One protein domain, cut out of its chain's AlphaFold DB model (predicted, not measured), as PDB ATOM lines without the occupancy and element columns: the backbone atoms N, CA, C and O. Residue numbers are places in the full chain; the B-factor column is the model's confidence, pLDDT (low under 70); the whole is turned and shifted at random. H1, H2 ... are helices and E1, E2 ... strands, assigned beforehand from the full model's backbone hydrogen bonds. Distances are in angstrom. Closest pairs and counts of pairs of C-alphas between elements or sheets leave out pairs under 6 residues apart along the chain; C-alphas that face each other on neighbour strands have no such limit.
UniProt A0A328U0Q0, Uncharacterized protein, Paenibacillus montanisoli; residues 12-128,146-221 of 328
ATOM      1  N   ARG A  12      44.844  -0.779  26.923       53.00
ATOM      2  CA  ARG A  12      44.161   0.159  26.030       53.00
ATOM      3  C   ARG A  12      43.597   1.329  26.826       53.00
ATOM      4  O   ARG A  12      42.913   1.157  27.837       53.00
ATOM      5  N   PHE A  13      43.815   2.533  26.319       49.22
ATOM      6  CA  PHE A  13      43.148   3.722  26.838       49.22
ATOM      7  C   PHE A  13      41.732   3.822  26.271       49.22
ATOM      8  O   PHE A  13      41.551   3.749  25.053       49.22
ATOM      9  N   GLU A  14      40.741   4.023  27.140       50.69
ATOM     10  CA  GLU A  14      39.397   4.416  26.723       50.69
ATOM     11  C   GLU A  14      39.178   5.898  27.037       50.69
ATOM     12  O   GLU A  14      39.111   6.319  28.189       50.69
ATOM     13  N   GLU A  15      39.039   6.698  25.984       45.28
ATOM     14  CA  GLU A  15      38.666   8.107  26.079       45.28
ATOM     15  C   GLU A  15      37.144   8.189  26.301       45.28
ATOM     16  O   GLU A  15      36.351   8.133  25.358       45.28
ATOM     17  N   ARG A  16      36.719   8.233  27.569       46.84
ATOM     18  CA  ARG A  16      35.340   8.550  27.979       46.84
ATOM     19  C   ARG A  16      35.347   9.766  28.908       46.84
ATOM     20  O   ARG A  16      36.400  10.202  29.352       46.84
ATOM     21  N   ALA A  17      34.157  10.288  29.211       35.72
ATOM     22  CA  ALA A  17      33.936  11.412  30.135       35.72
ATOM     23  C   ALA A  17      34.523  11.199  31.550       35.72
ATOM     24  O   ALA A  17      34.638  12.146  32.317       35.72
ATOM     25  N   SER A  18      34.918   9.968  31.874       40.00
ATOM     26  CA  SER A  18      35.782   9.593  32.987       40.00
ATOM     27  C   SER A  18      37.025   8.908  32.407       40.00
ATOM     28  O   SER A  18      36.905   7.940  31.653       40.00
ATOM     29  N   PHE A  19      38.216   9.431  32.697       49.78
ATOM     30  CA  PHE A  19      39.496   8.913  32.202       49.78
ATOM     31  C   PHE A  19      39.704   7.456  32.663       49.78
ATOM     32  O   PHE A  19      40.101   7.197  33.794       49.78
ATOM     33  N   GLY A  20      39.390   6.479  31.808       46.03
ATOM     34  CA  GLY A  20      39.438   5.053  32.140       46.03
ATOM     35  C   GLY A  20      40.641   4.346  31.517       46.03
ATOM     36  O   GLY A  20      40.922   4.501  30.327       46.03
ATOM     37  N   ILE A  21      41.330   3.514  32.302       48.75
ATOM     38  CA  ILE A  21      42.301   2.544  31.775       48.75
ATOM     39  C   ILE A  21      41.580   1.204  31.606       48.75
ATOM     40  O   ILE A  21      41.082   0.618  32.560       48.75
ATOM     41  N   SER A  22      41.542   0.653  30.402       48.84
ATOM     42  CA  SER A  22      41.110  -0.737  30.222       48.84
ATOM     43  C   SER A  22      42.339  -1.603  29.972       48.84
ATOM     44  O   SER A  22      43.110  -1.335  29.055       48.84
ATOM     45  N   ALA A  23      42.567  -2.634  30.780       44.56
ATOM     46  CA  ALA A  23      43.549  -3.653  30.431       44.56
ATOM     47  C   ALA A  23      42.813  -4.720  29.615       44.56
ATOM     48  O   ALA A  23      41.855  -5.322  30.097       44.56
ATOM     49  N   VAL A  24      43.206  -4.927  28.359       43.09
ATOM     50  CA  VAL A  24      42.606  -5.984  27.541       43.09
ATOM     51  C   VAL A  24      43.450  -7.236  27.726       43.09
ATOM     52  O   VAL A  24      44.637  -7.247  27.421       43.09
ATOM     53  N   ASN A  25      42.825  -8.292  28.242       41.16
ATOM     54  CA  ASN A  25      43.449  -9.601  28.393       41.16
ATOM     55  C   ASN A  25      43.966 -10.097  27.032       41.16
ATOM     56  O   ASN A  25      43.167 -10.215  26.105       41.16
ATOM     57  N   PRO A  26      45.258 -10.420  26.877       38.75
ATOM     58  CA  PRO A  26      45.752 -11.016  25.634       38.75
ATOM     59  C   PRO A  26      45.443 -12.501  25.490       38.75
ATOM     60  O   PRO A  26      45.591 -13.043  24.400       38.75
ATOM     61  N   PHE A  27      45.077 -13.181  26.577       41.59
ATOM     62  CA  PHE A  27      45.012 -14.641  26.595       41.59
ATOM     63  C   PHE A  27      43.596 -15.192  26.386       41.59
ATOM     64  O   PHE A  27      43.456 -16.400  26.220       41.59
ATOM     65  N   GLN A  28      42.564 -14.334  26.356       39.22
ATOM     66  CA  GLN A  28      41.188 -14.652  25.943       39.22
ATOM     67  C   GLN A  28      40.507 -13.391  25.379       39.22
ATOM     68  O   GLN A  28      40.729 -12.302  25.898       39.22
ATOM     69  N   GLU A  29      39.634 -13.531  24.371       38.00
ATOM     70  CA  GLU A  29      38.761 -12.446  23.859       38.00
ATOM     71  C   GLU A  29      37.753 -11.915  24.911       38.00
ATOM     72  O   GLU A  29      36.986 -10.989  24.639       38.00
ATOM     73  N   GLU A  30      37.779 -12.450  26.134       41.94
ATOM     74  CA  GLU A  30      37.064 -11.934  27.298       41.94
ATOM     75  C   GLU A  30      37.904 -10.888  28.053       41.94
ATOM     76  O   GLU A  30      39.063 -11.101  28.423       41.94
ATOM     77  N   ARG A  31      37.288  -9.725  28.300       48.50
ATOM     78  CA  ARG A  31      37.837  -8.626  29.108       48.50
ATOM     79  C   ARG A  31      38.162  -9.145  30.515       48.50
ATOM     80  O   ARG A  31      37.241  -9.497  31.236       48.50
ATOM     81  N   ALA A  32      39.439  -9.188  30.907       45.59
ATOM     82  CA  ALA A  32      39.821  -9.650  32.253       45.59
ATOM     83  C   ALA A  32      39.830  -8.545  33.315       45.59
ATOM     84  O   ALA A  32      39.939  -8.875  34.493       45.59
ATOM     85  N   PHE A  33      39.836  -7.270  32.903       50.59
ATOM     86  CA  PHE A  33      39.893  -6.147  33.828       50.59
ATOM     87  C   PHE A  33      39.377  -4.831  33.231       50.59
ATOM     88  O   PHE A  33      39.821  -4.402  32.161       50.59
ATOM     89  N   ARG A  34      38.517  -4.113  33.960       54.16
ATOM     90  CA  ARG A  34      38.106  -2.737  33.628       54.16
ATOM     91  C   ARG A  34      38.442  -1.789  34.786       54.16
ATOM     92  O   ARG A  34      37.838  -1.933  35.833       54.16
ATOM     93  N   PHE A  35      39.326  -0.786  34.612       56.00
ATOM     94  CA  PHE A  35      39.349   0.362  35.545       56.00
ATOM     95  C   PHE A  35      38.138   1.235  35.207       56.00
ATOM     96  O   PHE A  35      38.229   2.159  34.393       56.00
ATOM     97  N   GLU A  36      36.979   0.940  35.793       48.97
ATOM     98  CA  GLU A  36      35.885   1.910  35.803       48.97
ATOM     99  C   GLU A  36      36.110   2.931  36.911       48.97
ATOM    100  O   GLU A  36      36.402   2.565  38.048       48.97
ATOM    101  N   GLY A  37      35.953   4.211  36.569       51.59
ATOM    102  CA  GLY A  37      35.887   5.279  37.560       51.59
ATOM    103  C   GLY A  37      37.223   5.739  38.132       51.59
ATOM    104  O   GLY A  37      37.192   6.303  39.217       51.59
ATOM    105  N   ASN A  38      38.350   5.552  37.420       67.06
ATOM    106  CA  ASN A  38      39.635   6.122  37.837       67.06
ATOM    107  C   ASN A  38      39.577   7.654  37.821       67.06
ATOM    108  O   ASN A  38      39.889   8.301  36.823       67.06
ATOM    109  N   ASP A  39      39.149   8.210  38.943       74.12
ATOM    110  CA  ASP A  39      39.052   9.636  39.198       74.12
ATOM    111  C   ASP A  39      39.917   9.945  40.419       74.12
ATOM    112  O   ASP A  39      39.434   9.898  41.556       74.12
ATOM    113  N   PRO A  40      41.228  10.160  40.205       82.69
ATOM    114  CA  PRO A  40      42.116  10.541  41.286       82.69
ATOM    115  C   PRO A  40      41.607  11.843  41.935       82.69
ATOM    116  O   PRO A  40      40.972  12.676  41.284       82.69
ATOM    117  N   LYS A  41      41.848  12.012  43.237       90.38
ATOM    118  CA  LYS A  41      41.283  13.118  44.033       90.38
ATOM    119  C   LYS A  41      42.379  13.874  44.750       90.38
ATOM    120  O   LYS A  41      43.276  13.258  45.321       90.38
ATOM    121  N   LEU A  42      42.281  15.197  44.769       91.06
ATOM    122  CA  LEU A  42      43.154  16.073  45.542       91.06
ATOM    123  C   LEU A  42      42.453  16.481  46.837       91.06
ATOM    124  O   LEU A  42      41.313  16.936  46.803       91.06
ATOM    125  N   TYR A  43      43.156  16.362  47.960       91.00
ATOM    126  CA  TYR A  43      42.700  16.832  49.266       91.00
ATOM    127  C   TYR A  43      43.477  18.099  49.628       91.00
ATOM    128  O   TYR A  43      44.659  18.027  49.981       91.00
ATOM    129  N   LEU A  44      42.825  19.253  49.493       91.88
ATOM    130  CA  LEU A  44      43.417  20.581  49.647       91.88
ATOM    131  C   LEU A  44      43.118  21.203  51.023       91.88
ATOM    132  O   LEU A  44      42.210  20.776  51.741       91.88
ATOM    133  N   GLY A  45      43.876  22.239  51.389       89.19
ATOM    134  CA  GLY A  45      43.695  22.976  52.642       89.19
ATOM    135  C   GLY A  45      44.140  22.162  53.859       89.19
ATOM    136  O   GLY A  45      45.295  21.745  53.964       89.19
ATOM    137  N   ASP A  46      43.227  21.928  54.795       80.75
ATOM    138  CA  ASP A  46      43.398  20.990  55.917       80.75
ATOM    139  C   ASP A  46      43.010  19.543  55.552       80.75
ATOM    140  O   ASP A  46      43.078  18.654  56.395       80.75
ATOM    141  N   GLY A  47      42.648  19.294  54.289       77.44
ATOM    142  CA  GLY A  47      42.154  18.011  53.793       77.44
ATOM    143  C   GLY A  47      40.630  17.948  53.658       77.44
ATOM    144  O   GLY A  47      40.120  16.947  53.163       77.44
ATOM    145  N   SER A  48      39.898  18.997  54.048       86.25
ATOM    146  CA  SER A  48      38.435  19.067  53.904       86.25
ATOM    147  C   SER A  48      37.961  19.374  52.480       86.25
ATOM    148  O   SER A  48      36.844  19.010  52.109       86.25
ATOM    149  N   ILE A  49      38.796  20.027  51.666       90.69
ATOM    150  CA  ILE A  49      38.454  20.388  50.289       90.69
ATOM    151  C   ILE A  49      38.869  19.241  49.375       90.69
ATOM    152  O   ILE A  49      40.057  19.015  49.157       90.69
ATOM    153  N   VAL A  50      37.891  18.539  48.810       90.44
ATOM    154  CA  VAL A  50      38.131  17.456  47.851       90.44
ATOM    155  C   VAL A  50      37.890  17.978  46.444       90.44
ATOM    156  O   VAL A  50      36.798  18.453  46.144       90.44
ATOM    157  N   ARG A  51      38.905  17.884  45.582       90.75
ATOM    158  CA  ARG A  51      38.783  18.158  44.147       90.75
ATOM    159  C   ARG A  51      38.961  16.874  43.366       90.75
ATOM    160  O   ARG A  51      40.010  16.237  43.443       90.75
ATOM    161  N   HIS A  52      37.928  16.504  42.630       88.44
ATOM    162  CA  HIS A  52      37.989  15.391  41.706       88.44
ATOM    163  C   HIS A  52      38.736  15.838  40.453       88.44
ATOM    164  O   HIS A  52      38.580  16.977  40.012       88.44
ATOM    165  N   ILE A  53      39.556  14.975  39.854       83.94
ATOM    166  CA  ILE A  53      40.203  15.321  38.579       83.94
ATOM    167  C   ILE A  53      39.157  15.525  37.484       83.94
ATOM    168  O   ILE A  53      39.358  16.352  36.596       83.94
ATOM    169  N   SER A  54      38.020  14.839  37.577       80.12
ATOM    170  CA  SER A  54      36.856  15.089  36.726       80.12
ATOM    171  C   SER A  54      36.281  16.514  36.838       80.12
ATOM    172  O   SER A  54      35.607  16.950  35.905       80.12
ATOM    173  N   ASP A  55      36.601  17.273  37.896       84.69
ATOM    174  CA  ASP A  55      36.249  18.697  38.018       84.69
ATOM    175  C   ASP A  55      37.190  19.619  37.220       84.69
ATOM    176  O   ASP A  55      36.916  20.813  37.093       84.69
ATOM    177  N   PHE A  56      38.335  19.122  36.740       89.62
ATOM    178  CA  PHE A  56      39.303  19.942  36.015       89.62
ATOM    179  C   PHE A  56      38.864  20.118  34.557       89.62
ATOM    180  O   PHE A  56      38.473  19.170  33.872       89.62
ATOM    181  N   ALA A  57      39.021  21.332  34.040       89.19
ATOM    182  CA  ALA A  57      38.842  21.627  32.632       89.19
ATOM    183  C   ALA A  57      39.936  20.945  31.800       89.19
ATOM    184  O   ALA A  57      41.130  21.013  32.099       89.19
ATOM    185  N   TRP A  58      39.533  20.295  30.715       88.19
ATOM    186  CA  TRP A  58      40.463  19.699  29.768       88.19
ATOM    187  C   TRP A  58      41.209  20.770  28.966       88.19
ATOM    188  O   TRP A  58      40.583  21.601  28.310       88.19
ATOM    189  N   VAL A  59      42.541  20.699  28.951       92.94
ATOM    190  CA  VAL A  59      43.396  21.610  28.173       92.94
ATOM    191  C   VAL A  59      43.901  20.934  26.903       92.94
ATOM    192  O   VAL A  59      43.898  21.533  25.830       92.94
ATOM    193  N   GLY A  60      44.347  19.679  26.993       87.50
ATOM    194  CA  GLY A  60      44.824  18.969  25.812       87.50
ATOM    195  C   GLY A  60      45.548  17.659  26.084       87.50
ATOM    196  O   GLY A  60      45.796  17.265  27.222       87.50
ATOM    197  N   ARG A  61      45.931  17.009  24.984       88.56
ATOM    198  CA  ARG A  61      46.620  15.718  24.944       88.56
ATOM    199  C   ARG A  61      47.835  15.791  24.034       88.56
ATOM    200  O   ARG A  61      47.789  16.408  22.976       88.56
ATOM    201  N   GLU A  62      48.889  15.089  24.418       89.94
ATOM    202  CA  GLU A  62      50.093  14.914  23.613       89.94
ATOM    203  C   GLU A  62      50.582  13.467  23.713       89.94
ATOM    204  O   GLU A  62      50.596  12.893  24.801       89.94
ATOM    205  N   SER A  63      50.996  12.879  22.592       87.81
ATOM    206  CA  SER A  63      51.710  11.599  22.579       87.81
ATOM    207  C   SER A  63      53.214  11.850  22.520       87.81
ATOM    208  O   SER A  63      53.674  12.677  21.736       87.81
ATOM    209  N   LYS A  64      53.976  11.129  23.342       86.38
ATOM    210  CA  LYS A  64      55.439  11.202  23.443       86.38
ATOM    211  C   LYS A  64      56.058   9.828  23.208       86.38
ATOM    212  O   LYS A  64      55.343   8.830  23.162       86.38
ATOM    213  N   ASP A  65      57.378   9.794  23.042       83.50
ATOM    214  CA  ASP A  65      58.166   8.557  22.972       83.50
ATOM    215  C   ASP A  65      57.644   7.572  21.910       83.50
ATOM    216  O   ASP A  65      57.383   6.407  22.180       83.50
ATOM    217  N   GLY A  66      57.375   8.065  20.697       78.88
ATOM    218  CA  GLY A  66      56.845   7.223  19.613       78.88
ATOM    219  C   GLY A  66      55.423   6.686  19.847       78.88
ATOM    220  O   GLY A  66      54.979   5.811  19.109       78.88
ATOM    221  N   GLY A  67      54.698   7.217  20.838       75.44
ATOM    222  CA  GLY A  67      53.342   6.798  21.202       75.44
ATOM    223  C   GLY A  67      53.261   5.942  22.468       75.44
ATOM    224  O   GLY A  67      52.150   5.662  22.911       75.44
ATOM    225  N   GLU A  68      54.397   5.579  23.070       79.38
ATOM    226  CA  GLU A  68      54.458   4.793  24.313       79.38
ATOM    227  C   GLU A  68      54.007   5.586  25.545       79.38
ATOM    228  O   GLU A  68      53.581   5.009  26.547       79.38
ATOM    229  N   ALA A  69      54.076   6.919  25.479       86.44
ATOM    230  CA  ALA A  69      53.615   7.801  26.538       86.44
ATOM    231  C   ALA A  69      52.521   8.755  26.051       86.44
ATOM    232  O   ALA A  69      52.558   9.277  24.934       86.44
ATOM    233  N   VAL A  70      51.553   9.026  26.924       85.75
ATOM    234  CA  VAL A  70      50.473   9.987  26.688       85.75
ATOM    235  C   VAL A  70      50.432  10.962  27.847       85.75
ATOM    236  O   VAL A  70      50.449  10.571  29.009       85.75
ATOM    237  N   VAL A  71      50.380  12.246  27.522       89.25
ATOM    238  CA  VAL A  71      50.313  13.327  28.493       89.25
ATOM    239  C   VAL A  71      48.977  14.026  28.344       89.25
ATOM    240  O   VAL A  71      48.676  14.573  27.283       89.25
ATOM    241  N   PHE A  72      48.204  14.039  29.421       87.94
ATOM    242  CA  PHE A  72      46.979  14.813  29.538       87.94
ATOM    243  C   PHE A  72      47.236  16.058  30.370       87.94
ATOM    244  O   PHE A  72      47.907  16.003  31.400       87.94
ATOM    245  N   ARG A  73      46.713  17.191  29.912       93.06
ATOM    246  CA  ARG A  73      46.795  18.471  30.612       93.06
ATOM    247  C   ARG A  73      45.390  18.897  30.988       93.06
ATOM    248  O   ARG A  73      44.514  18.962  30.124       93.06
ATOM    249  N   LEU A  74      45.206  19.176  32.268       93.06
ATOM    250  CA  LEU A  74      43.957  19.645  32.836       93.06
ATOM    251  C   LEU A  74      44.224  20.874  33.701       93.06
ATOM    252  O   LEU A  74      45.332  21.051  34.215       93.06
ATOM    253  N   GLN A  75      43.217  21.717  33.857       95.06
ATOM    254  CA  GLN A  75      43.311  22.954  34.614       95.06
ATOM    255  C   GLN A  75      42.119  23.094  35.547       95.06
ATOM    256  O   GLN A  75      40.977  22.904  35.149       95.06
ATOM    257  N   ASP A  76      42.394  23.437  36.793       94.50
ATOM    258  CA  ASP A  76      41.384  23.857  37.740       94.50
ATOM    259  C   ASP A  76      41.411  25.378  37.869       94.50
ATOM    260  O   ASP A  76      42.385  25.959  38.347       94.50
ATOM    261  N   GLU A  77      40.324  26.018  37.450       92.62
ATOM    262  CA  GLU A  77      40.182  27.472  37.500       92.62
ATOM    263  C   GLU A  77      40.026  27.992  38.934       92.62
ATOM    264  O   GLU A  77      40.455  29.103  39.231       92.62
ATOM    265  N   GLN A  78      39.446  27.197  39.842       92.62
ATOM    266  CA  GLN A  78      39.136  27.655  41.199       92.62
ATOM    267  C   GLN A  78      40.396  27.871  42.042       92.62
ATOM    268  O   GLN A  78      40.488  28.867  42.758       92.62
ATOM    269  N   PHE A  79      41.349  26.940  41.980       93.56
ATOM    270  CA  PHE A  79      42.613  27.018  42.715       93.56
ATOM    271  C   PHE A  79      43.800  27.367  41.809       93.56
ATOM    272  O   PHE A  79      44.937  27.342  42.273       93.56
ATOM    273  N   ALA A  80      43.544  27.697  40.536       96.19
ATOM    274  CA  ALA A  80      44.564  27.979  39.525       96.19
ATOM    275  C   ALA A  80      45.643  26.880  39.461       96.19
ATOM    276  O   ALA A  80      46.845  27.146  39.408       96.19
ATOM    277  N   LEU A  81      45.207  25.619  39.497       96.44
ATOM    278  CA  LEU A  81      46.098  24.465  39.458       96.44
ATOM    279  C   LEU A  81      46.151  23.888  38.049       96.44
ATOM    280  O   LEU A  81      45.118  23.551  37.469       96.44
ATOM    281  N   ARG A  82      47.355  23.662  37.525       97.06
ATOM    282  CA  ARG A  82      47.539  22.847  36.323       97.06
ATOM    283  C   ARG A  82      47.965  21.444  36.705       97.06
ATOM    284  O   ARG A  82      49.025  21.237  37.294       97.06
ATOM    285  N   LEU A  83      47.175  20.472  36.283       95.31
ATOM    286  CA  LEU A  83      47.471  19.061  36.426       95.31
ATOM    287  C   LEU A  83      47.998  18.496  35.104       95.31
ATOM    288  O   LEU A  83      47.415  18.678  34.037       95.31
ATOM    289  N   THR A  84      49.103  17.766  35.181       94.69
ATOM    290  CA  THR A  84      49.655  16.984  34.080       94.69
ATOM    291  C   THR A  84      49.615  15.512  34.458       94.69
ATOM    292  O   THR A  84      50.336  15.076  35.353       94.69
ATOM    293  N   TRP A  85      48.778  14.740  33.774       91.12
ATOM    294  CA  TRP A  85      48.686  13.300  33.958       91.12
ATOM    295  C   TRP A  85      49.518  12.599  32.894       91.12
ATOM    296  O   TRP A  85      49.221  12.671  31.701       91.12
ATOM    297  N   ILE A  86      50.595  11.955  33.329       90.75
ATOM    298  CA  ILE A  86      51.547  11.288  32.450       90.75
ATOM    299  C   ILE A  86      51.303   9.795  32.553       90.75
ATOM    300  O   ILE A  86      51.459   9.214  33.623       90.75
ATOM    301  N   TYR A  87      50.964   9.195  31.426       87.44
ATOM    302  CA  TYR A  87      50.777   7.770  31.265       87.44
ATOM    303  C   TYR A  87      51.863   7.176  30.393       87.44
ATOM    304  O   TYR A  87      52.291   7.797  29.420       87.44
ATOM    305  N   ARG A  88      52.243   5.942  30.701       89.06
ATOM    306  CA  ARG A  88      53.120   5.127  29.876       89.06
ATOM    307  C   ARG A  88      52.553   3.721  29.763       89.06
ATOM    308  O   ARG A  88      52.083   3.159  30.751       89.06
ATOM    309  N   VAL A  89      52.593   3.170  28.558       81.88
ATOM    310  CA  VAL A  89      52.215   1.787  28.281       81.88
ATOM    311  C   VAL A  89      53.386   1.083  27.629       81.88
ATOM    312  O   VAL A  89      53.983   1.573  26.679       81.88
ATOM    313  N   GLU A  90      53.689  -0.082  28.172       84.19
ATOM    314  CA  GLU A  90      54.684  -1.028  27.702       84.19
ATOM    315  C   GLU A  90      53.972  -2.363  27.421       84.19
ATOM    316  O   GLU A  90      52.774  -2.517  27.682       84.19
ATOM    317  N   GLU A  91      54.701  -3.353  26.908       80.25
ATOM    318  CA  GLU A  91      54.129  -4.649  26.528       80.25
ATOM    319  C   GLU A  91      53.339  -5.295  27.677       80.25
ATOM    320  O   GLU A  91      52.174  -5.639  27.511       80.25
ATOM    321  N   HIS A  92      53.925  -5.399  28.873       83.06
ATOM    322  CA  HIS A  92      53.306  -6.080  30.018       83.06
ATOM    323  C   HIS A  92      53.013  -5.164  31.207       83.06
ATOM    324  O   HIS A  92      52.689  -5.646  32.294       83.06
ATOM    325  N   LYS A  93      53.134  -3.850  31.028       87.31
ATOM    326  CA  LYS A  93      53.027  -2.876  32.112       87.31
ATOM    327  C   LYS A  93      52.340  -1.615  31.622       87.31
ATOM    328  O   LYS A  93      52.591  -1.162  30.512       87.31
ATOM    329  N   ALA A  94      51.533  -1.010  32.475       86.62
ATOM    330  CA  ALA A  94      51.160   0.386  32.333       86.62
ATOM    331  C   ALA A  94      51.486   1.118  33.628       86.62
ATOM    332  O   ALA A  94      51.392   0.558  34.721       86.62
ATOM    333  N   SER A  95      51.880   2.375  33.510       90.44
ATOM    334  CA  SER A  95      52.164   3.211  34.663       90.44
ATOM    335  C   SER A  95      51.685   4.631  34.451       90.44
ATOM    336  O   SER A  95      51.502   5.096  33.321       90.44
ATOM    337  N   TRP A  96      51.443   5.325  35.556       91.06
ATOM    338  CA  TRP A  96      51.086   6.731  35.519       91.06
ATOM    339  C   TRP A  96      51.576   7.496  36.731       91.06
ATOM    340  O   TRP A  96      51.796   6.943  37.806       91.06
ATOM    341  N   ARG A  97      51.715   8.805  36.545       92.44
ATOM    342  CA  ARG A  97      51.951   9.764  37.620       92.44
ATOM    343  C   ARG A  97      51.260  11.086  37.324       92.44
ATOM    344  O   ARG A  97      50.923  11.384  36.176       92.44
ATOM    345  N   LEU A  98      51.112  11.884  38.367       92.38
ATOM    346  CA  LEU A  98      50.494  13.196  38.336       92.38
ATOM    347  C   LEU A  98      51.548  14.253  38.671       92.38
ATOM    348  O   LEU A  98      52.319  14.100  39.619       92.38
ATOM    349  N   GLU A  99      51.582  15.329  37.894       95.56
ATOM    350  CA  GLU A  99      52.345  16.535  38.216       95.56
ATOM    351  C   GLU A  99      51.367  17.692  38.384       95.56
ATOM    352  O   GLU A  99      50.591  17.985  37.477       95.56
ATOM    353  N   LEU A 100      51.388  18.331  39.548       95.25
ATOM    354  CA  LEU A 100      50.507  19.440  39.887       95.25
ATOM    355  C   LEU A 100      51.344  20.707  40.004       95.25
ATOM    356  O   LEU A 100      52.310  20.727  40.761       95.25
ATOM    357  N   VAL A 101      50.978  21.752  39.271       97.50
ATOM    358  CA  VAL A 101      51.636  23.060  39.319       97.50
ATOM    359  C   VAL A 101      50.651  24.084  39.856       97.50
ATOM    360  O   VAL A 101      49.530  24.167  39.358       97.50
ATOM    361  N   ASN A 102      51.075  24.858  40.853       97.50
ATOM    362  CA  ASN A 102      50.328  26.025  41.305       97.50
ATOM    363  C   ASN A 102      50.624  27.205  40.370       97.50
ATOM    364  O   ASN A 102      51.722  27.752  40.397       97.50
ATOM    365  N   GLU A 103      49.670  27.564  39.515       97.81
ATOM    366  CA  GLU A 103      49.776  28.700  38.586       97.81
ATOM    367  C   GLU A 103      49.092  29.962  39.131       97.81
ATOM    368  O   GLU A 103      49.081  30.996  38.465       97.81
ATOM    369  N   GLY A 104      48.526  29.881  40.338       96.56
ATOM    370  CA  GLY A 104      47.912  31.000  41.032       96.56
ATOM    371  C   GLY A 104      48.910  31.887  41.768       96.56
ATOM    372  O   GLY A 104      50.121  31.674  41.759       96.56
ATOM    373  N   GLU A 105      48.364  32.889  42.453       96.69
ATOM    374  CA  GLU A 105      49.127  33.859  43.250       96.69
ATOM    375  C   GLU A 105      49.179  33.505  44.747       96.69
ATOM    376  O   GLU A 105      49.957  34.093  45.495       96.69
ATOM    377  N   SER A 106      48.375  32.531  45.184       95.75
ATOM    378  CA  SER A 106      48.250  32.106  46.584       95.75
ATOM    379  C   SER A 106      48.805  30.704  46.796       95.75
ATOM    380  O   SER A 106      48.790  29.878  45.888       95.75
ATOM    381  N   GLU A 107      49.253  30.412  48.016       95.81
ATOM    382  CA  GLU A 107      49.675  29.064  48.399       95.81
ATOM    383  C   GLU A 107      48.505  28.068  48.393       95.81
ATOM    384  O   GLU A 107      47.382  28.398  48.781       95.81
ATOM    385  N   VAL A 108      48.787  26.821  48.008       94.62
ATOM    386  CA  VAL A 108      47.824  25.716  48.038       94.62
ATOM    387  C   VAL A 108      48.382  24.578  48.883       94.62
ATOM    388  O   VAL A 108      49.339  23.908  48.497       94.62
ATOM    389  N   ALA A 109      47.767  24.329  50.037       91.75
ATOM    390  CA  ALA A 109      48.101  23.168  50.857       91.75
ATOM    391  C   ALA A 109      47.550  21.886  50.215       91.75
ATOM    392  O   ALA A 109      46.345  21.787  49.990       91.75
ATOM    393  N   LEU A 110      48.416  20.906  49.950       88.12
ATOM    394  CA  LEU A 110      48.096  19.578  49.425       88.12
ATOM    395  C   LEU A 110      48.359  18.530  50.512       88.12
ATOM    396  O   LEU A 110      49.503  18.194  50.822       88.12
ATOM    397  N   ARG A 111      47.292  17.978  51.095       87.62
ATOM    398  CA  ARG A 111      47.404  17.004  52.191       87.62
ATOM    399  C   ARG A 111      47.559  15.585  51.683       87.62
ATOM    400  O   ARG A 111      48.516  14.908  52.061       87.62
ATOM    401  N   HIS A 112      46.673  15.173  50.784       85.31
ATOM    402  CA  HIS A 112      46.681  13.836  50.200       85.31
ATOM    403  C   HIS A 112      46.287  13.880  48.731       85.31
ATOM    404  O   HIS A 112      45.613  14.806  48.273       85.31
ATOM    405  N   ILE A 113      46.664  12.828  48.019       88.62
ATOM    406  CA  ILE A 113      46.172  12.545  46.681       88.62
ATOM    407  C   ILE A 113      45.749  11.083  46.606       88.62
ATOM    408  O   ILE A 113      46.550  10.190  46.880       88.62
ATOM    409  N   ASP A 114      44.501  10.831  46.232       90.12
ATOM    410  CA  ASP A 114      44.115   9.497  45.780       90.12
ATOM    411  C   ASP A 114      44.687   9.366  44.367       90.12
ATOM    412  O   ASP A 114      44.236  10.075  43.480       90.12
ATOM    413  N   LEU A 115      45.716   8.539  44.165       87.69
ATOM    414  CA  LEU A 115      46.406   8.311  42.887       87.69
ATOM    415  C   LEU A 115      45.574   7.485  41.903       87.69
ATOM    416  O   LEU A 115      45.802   7.538  40.691       87.69
ATOM    417  N   PHE A 116      44.656   6.691  42.448       84.62
ATOM    418  CA  PHE A 116      43.584   6.028  41.727       84.62
ATOM    419  C   PHE A 116      42.484   5.588  42.692       84.62
ATOM    420  O   PHE A 116      42.738   5.281  43.859       84.62
ATOM    421  N   ASP A 117      41.270   5.524  42.166       83.69
ATOM    422  CA  ASP A 117      40.084   4.970  42.807       83.69
ATOM    423  C   ASP A 117      39.369   4.142  41.738       83.69
ATOM    424  O   ASP A 117      38.934   4.679  40.728       83.69
ATOM    425  N   ALA A 118      39.368   2.824  41.879       79.69
ATOM    426  CA  ALA A 118      39.042   1.915  40.789       79.69
ATOM    427  C   ALA A 118      38.186   0.756  41.268       79.69
ATOM    428  O   ALA A 118      38.319   0.321  42.405       79.69
ATOM    429  N   VAL A 119      37.359   0.203  40.388       82.62
ATOM    430  CA  VAL A 119      36.634  -1.047  40.648       82.62
ATOM    431  C   VAL A 119      37.181  -2.136  39.742       82.62
ATOM    432  O   VAL A 119      37.274  -1.927  38.540       82.62
ATOM    433  N   ALA A 120      37.536  -3.279  40.318       81.31
ATOM    434  CA  ALA A 120      37.886  -4.491  39.598       81.31
ATOM    435  C   ALA A 120      36.639  -5.351  39.347       81.31
ATOM    436  O   ALA A 120      35.812  -5.534  40.237       81.31
ATOM    437  N   ASP A 121      36.544  -5.938  38.161       78.25
ATOM    438  CA  ASP A 121      35.576  -6.986  37.805       78.25
ATOM    439  C   ASP A 121      36.063  -8.404  38.176       78.25
ATOM    440  O   ASP A 121      35.288  -9.360  38.148       78.25
ATOM    441  N   ALA A 122      37.331  -8.539  38.569       83.12
ATOM    442  CA  ALA A 122      37.943  -9.766  39.067       83.12
ATOM    443  C   ALA A 122      38.230  -9.689  40.582       83.12
ATOM    444  O   ALA A 122      38.359  -8.594  41.137       83.12
ATOM    445  N   PRO A 123      38.391 -10.837  41.276       86.50
ATOM    446  CA  PRO A 123      38.717 -10.846  42.698       86.50
ATOM    447  C   PRO A 123      40.000 -10.068  43.004       86.50
ATOM    448  O   PRO A 123      41.066 -10.382  42.468       86.50
ATOM    449  N   VAL A 124      39.896  -9.092  43.906       86.19
ATOM    450  CA  VAL A 124      41.028  -8.331  44.442       86.19
ATOM    451  C   VAL A 124      41.478  -8.970  45.746       86.19
ATOM    452  O   VAL A 124      40.660  -9.272  46.614       86.19
ATOM    453  N   ARG A 125      42.783  -9.180  45.886       84.06
ATOM    454  CA  ARG A 125      43.413  -9.696  47.099       84.06
ATOM    455  C   ARG A 125      44.608  -8.822  47.439       84.06
ATOM    456  O   ARG A 125      45.483  -8.619  46.598       84.06
ATOM    457  N   GLN A 126      44.664  -8.325  48.666       79.38
ATOM    458  CA  GLN A 126      45.916  -7.795  49.197       79.38
ATOM    459  C   GLN A 126      46.911  -8.951  49.353       79.38
ATOM    460  O   GLN A 126      46.511 -10.106  49.535       79.38
ATOM    461  N   PHE A 127      48.206  -8.665  49.230       72.25
ATOM    462  CA  PHE A 127      49.201  -9.673  49.571       72.25
ATOM    463  C   PHE A 127      49.185  -9.849  51.087       72.25
ATOM    464  O   PHE A 127      49.577  -8.955  51.828       72.25
ATOM    465  N   GLU A 128      48.709 -11.000  51.546       64.75
ATOM    466  CA  GLU A 128      48.798 -11.373  52.952       64.75
ATOM    467  C   GLU A 128      50.143 -12.054  53.196       64.75
ATOM    468  O   GLU A 128      50.433 -13.116  52.635       64.75
ATOM    469  N   VAL A 146      53.969  -9.989  63.147       59.25
ATOM    470  CA  VAL A 146      54.610 -10.431  61.894       59.25
ATOM    471  C   VAL A 146      53.623 -10.551  60.730       59.25
ATOM    472  O   VAL A 146      54.016 -10.425  59.568       59.25
ATOM    473  N   ASN A 147      52.339 -10.768  61.025       59.94
ATOM    474  CA  ASN A 147      51.269 -10.835  60.034       59.94
ATOM    475  C   ASN A 147      50.582  -9.480  59.897       59.94
ATOM    476  O   ASN A 147      49.469  -9.266  60.376       59.94
ATOM    477  N   HIS A 148      51.238  -8.557  59.198       57.47
ATOM    478  CA  HIS A 148      50.578  -7.333  58.760       57.47
ATOM    479  C   HIS A 148      49.542  -7.650  57.670       57.47
ATOM    480  O   HIS A 148      49.844  -8.289  56.663       57.47
ATOM    481  N   ALA A 149      48.308  -7.175  57.868       50.09
ATOM    482  CA  ALA A 149      47.171  -7.464  56.993       50.09
ATOM    483  C   ALA A 149      47.234  -6.768  55.619       50.09
ATOM    484  O   ALA A 149      46.516  -7.160  54.706       50.09
ATOM    485  N   THR A 150      48.081  -5.750  55.449       58.00
ATOM    486  CA  THR A 150      48.069  -4.883  54.260       58.00
ATOM    487  C   THR A 150      49.408  -4.920  53.529       58.00
ATOM    488  O   THR A 150      50.279  -4.079  53.751       58.00
ATOM    489  N   GLY A 151      49.589  -5.916  52.659       59.81
ATOM    490  CA  GLY A 151      50.730  -5.993  51.745       59.81
ATOM    491  C   GLY A 151      50.438  -5.369  50.378       59.81
ATOM    492  O   GLY A 151      49.353  -5.539  49.816       59.81
ATOM    493  N   TYR A 152      51.444  -4.681  49.839       71.81
ATOM    494  CA  TYR A 152      51.483  -4.139  48.478       71.81
ATOM    495  C   TYR A 152      52.407  -4.994  47.615       71.81
ATOM    496  O   TYR A 152      53.419  -5.488  48.125       71.81
ATOM    497  N   PRO A 153      52.148  -5.106  46.301       82.94
ATOM    498  CA  PRO A 153      51.024  -4.554  45.526       82.94
ATOM    499  C   PRO A 153      49.711  -5.286  45.841       82.94
ATOM    500  O   PRO A 153      49.718  -6.231  46.612       82.94
ATOM    501  N   VAL A 154      48.583  -4.894  45.248       87.62
ATOM    502  CA  VAL A 154      47.367  -5.727  45.249       87.62
ATOM    503  C   VAL A 154      47.389  -6.695  44.072       87.62
ATOM    504  O   VAL A 154      47.820  -6.340  42.976       87.62
ATOM    505  N   ASN A 155      46.920  -7.919  44.298       87.56
ATOM    506  CA  ASN A 155      46.708  -8.937  43.277       87.56
ATOM    507  C   ASN A 155      45.266  -8.853  42.775       87.56
ATOM    508  O   ASN A 155      44.323  -8.840  43.567       87.56
ATOM    509  N   ILE A 156      45.095  -8.834  41.459       86.81
ATOM    510  CA  ILE A 156      43.789  -8.851  40.818       86.81
ATOM    511  C   ILE A 156      43.714 -10.068  39.897       86.81
ATOM    512  O   ILE A 156      44.482 -10.201  38.936       86.81
ATOM    513  N   GLY A 157      42.798 -10.987  40.211       85.69
ATOM    514  CA  GLY A 157      42.520 -12.173  39.398       85.69
ATOM    515  C   GLY A 157      43.713 -13.113  39.169       85.69
ATOM    516  O   GLY A 157      43.692 -13.868  38.203       85.69
ATOM    517  N   ASN A 158      44.764 -13.065  40.003       84.88
ATOM    518  CA  ASN A 158      46.035 -13.793  39.833       84.88
ATOM    519  C   ASN A 158      46.778 -13.508  38.518       84.88
ATOM    520  O   ASN A 158      47.621 -14.303  38.091       84.88
ATOM    521  N   ARG A 159      46.461 -12.386  37.870       86.31
ATOM    522  CA  ARG A 159      47.001 -12.014  36.556       86.31
ATOM    523  C   ARG A 159      47.503 -10.584  36.499       86.31
ATOM    524  O   ARG A 159      48.324 -10.285  35.638       86.31
ATOM    525  N   LEU A 160      47.060  -9.718  37.408       87.25
ATOM    526  CA  LEU A 160      47.561  -8.355  37.513       87.25
ATOM    527  C   LEU A 160      48.090  -8.079  38.918       87.25
ATOM    528  O   LEU A 160      47.488  -8.502  39.907       87.25
ATOM    529  N   PHE A 161      49.174  -7.312  38.989       88.81
ATOM    530  CA  PHE A 161      49.558  -6.605  40.202       88.81
ATOM    531  C   PHE A 161      49.339  -5.112  39.991       88.81
ATOM    532  O   PHE A 161      49.596  -4.603  38.901       88.81
ATOM    533  N   LEU A 162      48.890  -4.410  41.026       87.94
ATOM    534  CA  LEU A 162      48.699  -2.962  41.014       87.94
ATOM    535  C   LEU A 162      49.277  -2.359  42.294       87.94
ATOM    536  O   LEU A 162      48.970  -2.811  43.394       87.94
ATOM    537  N   GLY A 163      50.116  -1.339  42.176       85.81
ATOM    538  CA  GLY A 163      50.717  -0.703  43.342       85.81
ATOM    539  C   GLY A 163      51.441   0.590  43.013       85.81
ATOM    540  O   GLY A 163      51.447   1.042  41.870       85.81
ATOM    541  N   VAL A 164      52.051   1.182  44.034       87.69
ATOM    542  CA  VAL A 164      52.889   2.379  43.908       87.69
ATOM    543  C   VAL A 164      54.346   1.960  44.008       87.69
ATOM    544  O   VAL A 164      54.715   1.193  44.893       87.69
ATOM    545  N   ASP A 165      55.184   2.499  43.131       87.94
ATOM    546  CA  ASP A 165      56.604   2.135  43.029       87.94
ATOM    547  C   ASP A 165      57.451   2.588  44.240       87.94
ATOM    548  O   ASP A 165      58.645   2.305  44.319       87.94
ATOM    549  N   TRP A 166      56.849   3.304  45.194       78.25
ATOM    550  CA  TRP A 166      57.484   3.780  46.420       78.25
ATOM    551  C   TRP A 166      56.514   3.647  47.608       78.25
ATOM    552  O   TRP A 166      55.364   4.079  47.478       78.25
ATOM    553  N   PRO A 167      56.941   3.102  48.764       69.69
ATOM    554  CA  PRO A 167      56.056   2.774  49.886       69.69
ATOM    555  C   PRO A 167      55.697   4.018  50.719       69.69
ATOM    556  O   PRO A 167      56.142   4.180  51.849       69.69
ATOM    557  N   VAL A 168      54.933   4.942  50.135       71.81
ATOM    558  CA  VAL A 168      54.430   6.175  50.789       71.81
ATOM    559  C   VAL A 168      52.932   6.376  50.562       71.81
ATOM    560  O   VAL A 168      52.418   7.495  50.646       71.81
ATOM    561  N   ALA A 169      52.243   5.303  50.188       80.06
ATOM    562  CA  ALA A 169      50.831   5.337  49.872       80.06
ATOM    563  C   ALA A 169      50.094   4.180  50.537       80.06
ATOM    564  O   ALA A 169      50.628   3.074  50.616       80.06
ATOM    565  N   ASP A 170      48.856   4.456  50.934       81.19
ATOM    566  CA  ASP A 170      47.921   3.473  51.451       81.19
ATOM    567  C   ASP A 170      46.994   2.972  50.339       81.19
ATOM    568  O   ASP A 170      46.370   3.769  49.648       81.19
ATOM    569  N   VAL A 171      46.868   1.659  50.158       81.81
ATOM    570  CA  VAL A 171      45.932   0.997  49.254       81.81
ATOM    571  C   VAL A 171      44.884   0.290  50.090       81.81
ATOM    572  O   VAL A 171      45.156  -0.670  50.810       81.81
ATOM    573  N   LEU A 172      43.657   0.755  49.935       83.25
ATOM    574  CA  LEU A 172      42.471   0.205  50.559       83.25
ATOM    575  C   LEU A 172      41.728  -0.643  49.533       83.25
ATOM    576  O   LEU A 172      41.589  -0.241  48.374       83.25
ATOM    577  N   THR A 173      41.241  -1.805  49.960       84.31
ATOM    578  CA  THR A 173      40.410  -2.679  49.129       84.31
ATOM    579  C   THR A 173      39.076  -2.955  49.809       84.31
ATOM    580  O   THR A 173      39.072  -3.379  50.962       84.31
ATOM    581  N   ASP A 174      37.965  -2.768  49.096       84.00
ATOM    582  CA  ASP A 174      36.607  -3.042  49.588       84.00
ATOM    583  C   ASP A 174      35.738  -3.628  48.467       84.00
ATOM    584  O   ASP A 174      35.453  -2.955  47.479       84.00
ATOM    585  N   GLY A 175      35.352  -4.903  48.579       74.94
ATOM    586  CA  GLY A 175      34.407  -5.527  47.642       74.94
ATOM    587  C   GLY A 175      34.815  -5.480  46.159       74.94
ATOM    588  O   GLY A 175      33.944  -5.467  45.296       74.94
ATOM    589  N   GLY A 176      36.119  -5.423  45.856       80.88
ATOM    590  CA  GLY A 176      36.656  -5.264  44.494       80.88
ATOM    591  C   GLY A 176      37.022  -3.823  44.123       80.88
ATOM    592  O   GLY A 176      37.722  -3.604  43.136       80.88
ATOM    593  N   ARG A 177      36.622  -2.834  44.927       85.50
ATOM    594  CA  ARG A 177      37.121  -1.461  44.831       85.50
ATOM    595  C   ARG A 177      38.535  -1.365  45.392       85.50
ATOM    596  O   ARG A 177      38.844  -2.009  46.389       85.50
ATOM    597  N   ILE A 178      39.377  -0.552  44.766       86.56
ATOM    598  CA  ILE A 178      40.776  -0.321  45.112       86.56
ATOM    599  C   ILE A 178      41.013   1.186  45.118       86.56
ATOM    600  O   ILE A 178      40.840   1.846  44.095       86.56
ATOM    601  N   THR A 179      41.433   1.735  46.249       86.69
ATOM    602  CA  THR A 179      41.786   3.153  46.374       86.69
ATOM    603  C   THR A 179      43.219   3.259  46.841       86.69
ATOM    604  O   THR A 179      43.572   2.602  47.810       86.69
ATOM    605  N   CYS A 180      44.031   4.083  46.186       87.25
ATOM    606  CA  CYS A 180      45.416   4.312  46.578       87.25
ATOM    607  C   CYS A 180      45.650   5.767  46.942       87.25
ATOM    608  O   CYS A 180      45.584   6.625  46.069       87.25
ATOM    609  N   ARG A 181      46.002   6.043  48.191       87.75
ATOM    610  CA  ARG A 181      46.225   7.378  48.733       87.75
ATOM    611  C   ARG A 181      47.690   7.617  49.038       87.75
ATOM    612  O   ARG A 181      48.246   6.961  49.903       87.75
ATOM    613  N   GLN A 182      48.295   8.612  48.407       87.19
ATOM    614  CA  GLN A 182      49.596   9.129  48.810       87.19
ATOM    615  C   GLN A 182      49.424  10.299  49.787       87.19
ATOM    616  O   GLN A 182      48.643  11.224  49.546       87.19
ATOM    617  N   TYR A 183      50.199  10.273  50.869       85.25
ATOM    618  CA  TYR A 183      50.283  11.356  51.844       85.25
ATOM    619  C   TYR A 183      51.353  12.348  51.386       85.25
ATOM    620  O   TYR A 183      52.512  11.975  51.206       85.25
ATOM    621  N   CYS A 184      50.952  13.595  51.140       84.81
ATOM    622  CA  CYS A 184      51.840  14.636  50.617       84.81
ATOM    623  C   CYS A 184      52.300  15.572  51.734       84.81
ATOM    624  O   CYS A 184      53.493  15.821  51.860       84.81
ATOM    625  N   ALA A 185      51.344  16.046  52.546       80.31
ATOM    626  CA  ALA A 185      51.555  17.015  53.624       80.31
ATOM    627  C   ALA A 185      52.404  18.237  53.206       80.31
ATOM    628  O   ALA A 185      53.244  18.700  53.973       80.31
ATOM    629  N   ASP A 186      52.154  18.761  52.005       82.25
ATOM    630  CA  ASP A 186      52.961  19.808  51.371       82.25
ATOM    631  C   ASP A 186      52.152  21.104  51.178       82.25
ATOM    632  O   ASP A 186      50.918  21.077  51.157       82.25
ATOM    633  N   THR A 187      52.833  22.236  51.011       89.50
ATOM    634  CA  THR A 187      52.226  23.525  50.649       89.50
ATOM    635  C   THR A 187      52.903  24.044  49.392       89.50
ATOM    636  O   THR A 187      54.072  24.414  49.409       89.50
ATOM    637  N   LEU A 188      52.146  24.104  48.299       92.12
ATOM    638  CA  LEU A 188      52.627  24.594  47.017       92.12
ATOM    639  C   LEU A 188      52.552  26.114  46.961       92.12
ATOM    640  O   LEU A 188      51.466  26.678  46.824       92.12
ATOM    641  N   ALA A 189      53.707  26.772  47.001       97.00
ATOM    642  CA  ALA A 189      53.821  28.191  46.688       97.00
ATOM    643  C   ALA A 189      53.564  28.461  45.190       97.00
ATOM    644  O   ALA A 189      53.669  27.539  44.370       97.00
ATOM    645  N   PRO A 190      53.258  29.712  44.799       98.06
ATOM    646  CA  PRO A 190      53.128  30.099  43.396       98.06
ATOM    647  C   PRO A 190      54.305  29.619  42.535       98.06
ATOM    648  O   PRO A 190      55.473  29.808  42.877       98.06
ATOM    649  N   GLY A 191      53.996  28.962  41.418       97.12
ATOM    650  CA  GLY A 191      54.960  28.377  40.484       97.12
ATOM    651  C   GLY A 191      55.579  27.043  40.922       97.12
ATOM    652  O   GLY A 191      56.291  26.420  40.129       97.12
ATOM    653  N   GLN A 192      55.332  26.565  42.148       97.19
ATOM    654  CA  GLN A 192      55.865  25.281  42.602       97.19
ATOM    655  C   GLN A 192      55.130  24.096  41.975       97.19
ATOM    656  O   GLN A 192      53.959  24.165  41.602       97.19
ATOM    657  N   THR A 193      55.860  22.986  41.859       95.69
ATOM    658  CA  THR A 193      55.376  21.738  41.267       95.69
ATOM    659  C   THR A 193      55.467  20.600  42.274       95.69
ATOM    660  O   THR A 193      56.560  20.264  42.727       95.69
ATOM    661  N   PHE A 194      54.340  19.947  42.542       93.88
ATOM    662  CA  PHE A 194      54.290  18.642  43.191       93.88
ATOM    663  C   PHE A 194      54.353  17.526  42.143       93.88
ATOM    664  O   PHE A 194      53.758  17.627  41.068       93.88
ATOM    665  N   ARG A 195      55.033  16.424  42.474       94.00
ATOM    666  CA  ARG A 195      55.047  15.201  41.660       94.00
ATOM    667  C   ARG A 195      54.623  14.013  42.506       94.00
ATOM    668  O   ARG A 195      55.258  13.708  43.515       94.00
ATOM    669  N   SER A 196      53.582  13.319  42.062       91.69
ATOM    670  CA  SER A 196      53.161  12.079  42.699       91.69
ATOM    671  C   SER A 196      54.186  10.971  42.480       91.69
ATOM    672  O   SER A 196      55.007  11.008  41.555       91.69
ATOM    673  N   ARG A 197      54.105   9.929  43.309       91.31
ATOM    674  CA  ARG A 197      54.749   8.657  42.996       91.31
ATOM    675  C   ARG A 197      54.050   7.993  41.817       91.31
ATOM    676  O   ARG A 197      52.889   8.281  41.514       91.31
ATOM    677  N   THR A 198      54.804   7.137  41.139       91.75
ATOM    678  CA  THR A 198      54.315   6.373  40.000       91.75
ATOM    679  C   THR A 198      53.460   5.222  40.499       91.75
ATOM    680  O   THR A 198      53.882   4.454  41.365       91.75
ATOM    681  N   VAL A 199      52.267   5.110  39.933       90.38
ATOM    682  CA  VAL A 199      51.435   3.918  40.033       90.38
ATOM    683  C   VAL A 199      51.788   3.002  38.877       90.38
ATOM    684  O   VAL A 199      51.894   3.463  37.739       90.38
ATOM    685  N   THR A 200      51.912   1.713  39.160       90.31
ATOM    686  CA  THR A 200      52.166   0.684  38.162       90.31
ATOM    687  C   THR A 200      51.117  -0.414  38.253       90.31
ATOM    688  O   THR A 200      50.853  -0.951  39.329       90.31
ATOM    689  N   VAL A 201      50.586  -0.798  37.093       88.12
ATOM    690  CA  VAL A 201      49.904  -2.072  36.878       88.12
ATOM    691  C   VAL A 201      50.760  -2.953  35.975       88.12
ATOM    692  O   VAL A 201      51.180  -2.535  34.896       88.12
ATOM    693  N   GLY A 202      51.029  -4.177  36.408       89.44
ATOM    694  CA  GLY A 202      51.711  -5.178  35.594       89.44
ATOM    695  C   GLY A 202      50.815  -6.374  35.333       89.44
ATOM    696  O   GLY A 202      50.080  -6.805  36.219       89.44
ATOM    697  N   ALA A 203      50.890  -6.907  34.119       87.12
ATOM    698  CA  ALA A 203      50.142  -8.075  33.682       87.12
ATOM    699  C   ALA A 203      51.042  -9.309  33.566       87.12
ATOM    700  O   ALA A 203      52.217  -9.223  33.204       87.12
ATOM    701  N   CYS A 204      50.480 -10.479  33.854       86.62
ATOM    702  CA  CYS A 204      51.160 -11.752  33.701       86.62
ATOM    703  C   CYS A 204      50.214 -12.886  33.300       86.62
ATOM    704  O   CYS A 204      48.999 -12.827  33.483       86.62
ATOM    705  N   GLU A 205      50.817 -13.965  32.810       84.69
ATOM    706  CA  GLU A 205      50.171 -15.270  32.711       84.69
ATOM    707  C   GLU A 205      49.870 -15.837  34.103       84.69
ATOM    708  O   GLU A 205      50.548 -15.534  35.089       84.69
ATOM    709  N   GLU A 206      48.864 -16.699  34.185       82.38
ATOM    710  CA  GLU A 206      48.497 -17.357  35.434       82.38
ATOM    711  C   GLU A 206      49.683 -18.133  36.036       82.38
ATOM    712  O   GLU A 206      50.435 -18.807  35.335       82.38
ATOM    713  N   GLY A 207      49.896 -17.985  37.346       84.31
ATOM    714  CA  GLY A 207      51.033 -18.590  38.051       84.31
ATOM    715  C   GLY A 207      52.372 -17.853  37.897       84.31
ATOM    716  O   GLY A 207      53.332 -18.207  38.577       84.31
ATOM    717  N   ARG A 208      52.458 -16.796  37.073       87.81
ATOM    718  CA  ARG A 208      53.695 -16.012  36.851       87.81
ATOM    719  C   ARG A 208      53.743 -14.687  37.620       87.81
ATOM    720  O   ARG A 208      54.671 -13.902  37.419       87.81
ATOM    721  N   MET A 209      52.780 -14.430  38.510       86.62
ATOM    722  CA  MET A 209      52.642 -13.139  39.199       86.62
ATOM    723  C   MET A 209      53.896 -12.753  39.989       86.62
ATOM    724  O   MET A 209      54.420 -11.658  39.800       86.62
ATOM    725  N   SER A 210      54.409 -13.652  40.832       86.38
ATOM    726  CA  SER A 210      55.602 -13.378  41.644       86.38
ATOM    727  C   SER A 210      56.824 -13.078  40.781       86.38
ATOM    728  O   SER A 210      57.583 -12.166  41.089       86.38
ATOM    729  N   GLU A 211      57.009 -13.805  39.679       89.75
ATOM    730  CA  GLU A 211      58.122 -13.568  38.762       89.75
ATOM    731  C   GLU A 211      58.020 -12.194  38.093       89.75
ATOM    732  O   GLU A 211      58.992 -11.436  38.108       89.75
ATOM    733  N   ARG A 212      56.847 -11.847  37.548       89.00
ATOM    734  CA  ARG A 212      56.636 -10.546  36.897       89.00
ATOM    735  C   ARG A 212      56.755  -9.390  37.880       89.00
ATOM    736  O   ARG A 212      57.383  -8.388  37.554       89.00
ATOM    737  N   PHE A 213      56.230  -9.542  39.092       89.50
ATOM    738  CA  PHE A 213      56.385  -8.529  40.129       89.50
ATOM    739  C   PHE A 213      57.852  -8.368  40.562       89.50
ATOM    740  O   PHE A 213      58.344  -7.249  40.679       89.50
ATOM    741  N   LEU A 214      58.603  -9.464  40.722       88.31
ATOM    742  CA  LEU A 214      60.036  -9.396  41.031       88.31
ATOM    743  C   LEU A 214      60.856  -8.765  39.900       88.31
ATOM    744  O   LEU A 214      61.839  -8.086  40.197       88.31
ATOM    745  N   ALA A 215      60.482  -8.984  38.636       88.94
ATOM    746  CA  ALA A 215      61.087  -8.303  37.493       88.94
ATOM    747  C   ALA A 215      60.839  -6.789  37.565       88.94
ATOM    748  O   ALA A 215      61.800  -6.027  37.541       88.94
ATOM    749  N   HIS A 216      59.597  -6.362  37.818       90.38
ATOM    750  CA  HIS A 216      59.270  -4.948  38.047       90.38
ATOM    751  C   HIS A 216      60.086  -4.336  39.196       90.38
ATOM    752  O   HIS A 216      60.707  -3.288  39.041       90.38
ATOM    753  N   LEU A 217      60.191  -5.028  40.336       88.19
ATOM    754  CA  LEU A 217      61.030  -4.573  41.449       88.19
ATOM    755  C   LEU A 217      62.520  -4.502  41.095       88.19
ATOM    756  O   LEU A 217      63.262  -3.773  41.747       88.19
ATOM    757  N   LYS A 218      63.012  -5.307  40.147       87.62
ATOM    758  CA  LYS A 218      64.397  -5.189  39.662       87.62
ATOM    759  C   LYS A 218      64.564  -3.937  38.805       87.62
ATOM    760  O   LYS A 218      65.548  -3.242  39.008       87.62
ATOM    761  N   ASP A 219      63.597  -3.614  37.952       87.06
ATOM    762  CA  ASP A 219      63.639  -2.418  37.102       87.06
ATOM    763  C   ASP A 219      63.576  -1.120  37.921       87.06
ATOM    764  O   ASP A 219      64.233  -0.133  37.593       87.06
ATOM    765  N   LEU A 220      62.830  -1.124  39.032       87.31
ATOM    766  CA  LEU A 220      62.790   0.003  39.971       87.31
ATOM    767  C   LEU A 220      64.085   0.177  40.772       87.31
ATOM    768  O   LEU A 220      64.380   1.269  41.269       87.31
ATOM    769  N   ARG A 221      64.852  -0.899  40.958       83.00
ATOM    770  CA  ARG A 221      66.077  -0.857  41.752       83.00
ATOM    771  C   ARG A 221      67.174  -0.161  40.956       83.00
ATOM    772  O   ARG A 221      67.770  -0.729  40.055       83.00
TER     773      ARG A 221
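What this domain is: This is residues 12 to 128 and 146 to 221 of the 328 residues of an uncharacterized protein of Paenibacillus montanisoli (UniProt A0A328U0Q0). What would one say on first seeing this model? It is a sandwich, two sheets only partly face to face, with the strands of the one crossed at 37 degrees to those of the other: a large branched sheet of E5, E6, E7, E8, E10, E11, E12, E15 and E16, and a smaller one of E4, E3, E9, E14 and E13. H1 packs on the large sheet at E16 and E12, and a small hairpin, E1 and E2, stands apart from the other named elements. What is it made of, and how large is it? The printed part has 193 residues, with sixteen named strands, E1 to E16, followed by one named helix, H1, and its class is mostly strand. The smaller sheet runs E4 E3 E9 E14 E13, all antiparallel, and the neighbour pairs of the branched one are antiparallel too. The whole is compact, with a radius of gyration of the C-alphas of 16.9 A and spans of 53 by 44 by 32 A.

How they stand to each other: What stands at the beginning? E1, residues 12 to 14, and E2, residues 20 to 23, are an antiparallel hairpin with N 12 and O 22 2.8 A apart, within hydrogen-bond range. Residues 22 to 23 of E2 also pair, antiparallel, with residues 33 to 34. Which strands form the five-stranded sheet? In order they are E4, residues 49 to 52, E3, residues 41 to 44, E9, residues 108 to 119, E14, residues 177 to 188, and E13, residues 169 to 174; E4 and E13 are the edge strands. Within hydrogen-bond range are N 42 and O 51 at 2.8 A, N 43 and O 112 at 2.9 A, N 113 and O 182 at 3.0 A, and N 172 and O 179 at 2.8 A, one for each neighbour pair in that order. How is the branched sheet joined? E5, residues 57 to 64, E6, residues 69 to 76, E7, residues 81 to 89, and E8, residues 93 to 102, are a meander, each strand the antiparallel neighbour of the one before, with N 62 and O 71 at 2.9 A, N 72 and O 85 at 2.8 A, and N 84 and O 99 at 2.7 A. E7 lies on one side of E8; on the other side are E15, residues 193 to 195, with N 100 and O 194 at 2.9 A, and E16, residues 199 to 203, with N 94 and O 201 at 2.9 A. E16 neighbours E12, residues 160 to 164, with N 161 and O 202 at 3.0 A; E12 neighbours E11, residues 151 to 156, with N 154 and O 162 at 2.8 A; and E11 neighbours E10, residues 124 to 127, with N 125 and O 155 at 2.8 A. How do the sheets and the helix stand? The facing parts of the two sheets are 8.4 A apart, centre to centre, with best planes 6 degrees apart; the closest C-alphas of E8 and E14 are those of Asn 102 and Leu 188, 6.3 A. H1, residues 209 to 220, is on the branched sheet at a height of 9.6 A, over E16 and only just over E12, on which 3 of its C-alphas fall, and runs slantwise to the strands, at 36 degrees to E16 on the local plane. The closest C-alphas of E12 and H1 are those of Phe 161 and Phe 213, 7.1 A, and every O i to N i+4 pair in H1 is within hydrogen-bond range.

Where its parts are: Where are the first and last elements? E1 begins at C-alpha 12, (44.161, 0.159, 26.030), and H1 ends at C-alpha 220, (62.790, 0.003, 39.971). Which elements are long? From first to last C-alpha, E8 and E14 measure 30.4 A, E9 29.9 A, E7 26.0 A and H1 16.6 A. E9 bends by 58 degrees at residue 111, and E14 by 65 degrees at residue 185.

The domain as a whole: How far does it reach, and where is it cut? The two C-alphas farthest apart are those of Glu 105 and Gly 207, 52.7 A. Residues 129 to 145 are not printed, and C-alphas 128 and 146 are 10.7 A apart across the cut. Which links are long, and where is confidence low? Of the links that are printed whole, E2 to E3 is long, with 17 residues, and the others are tight. The mean pLDDT of the printed part is 80.8; residues 12 to 38, 128, 146 to 151 and 167 are under 70.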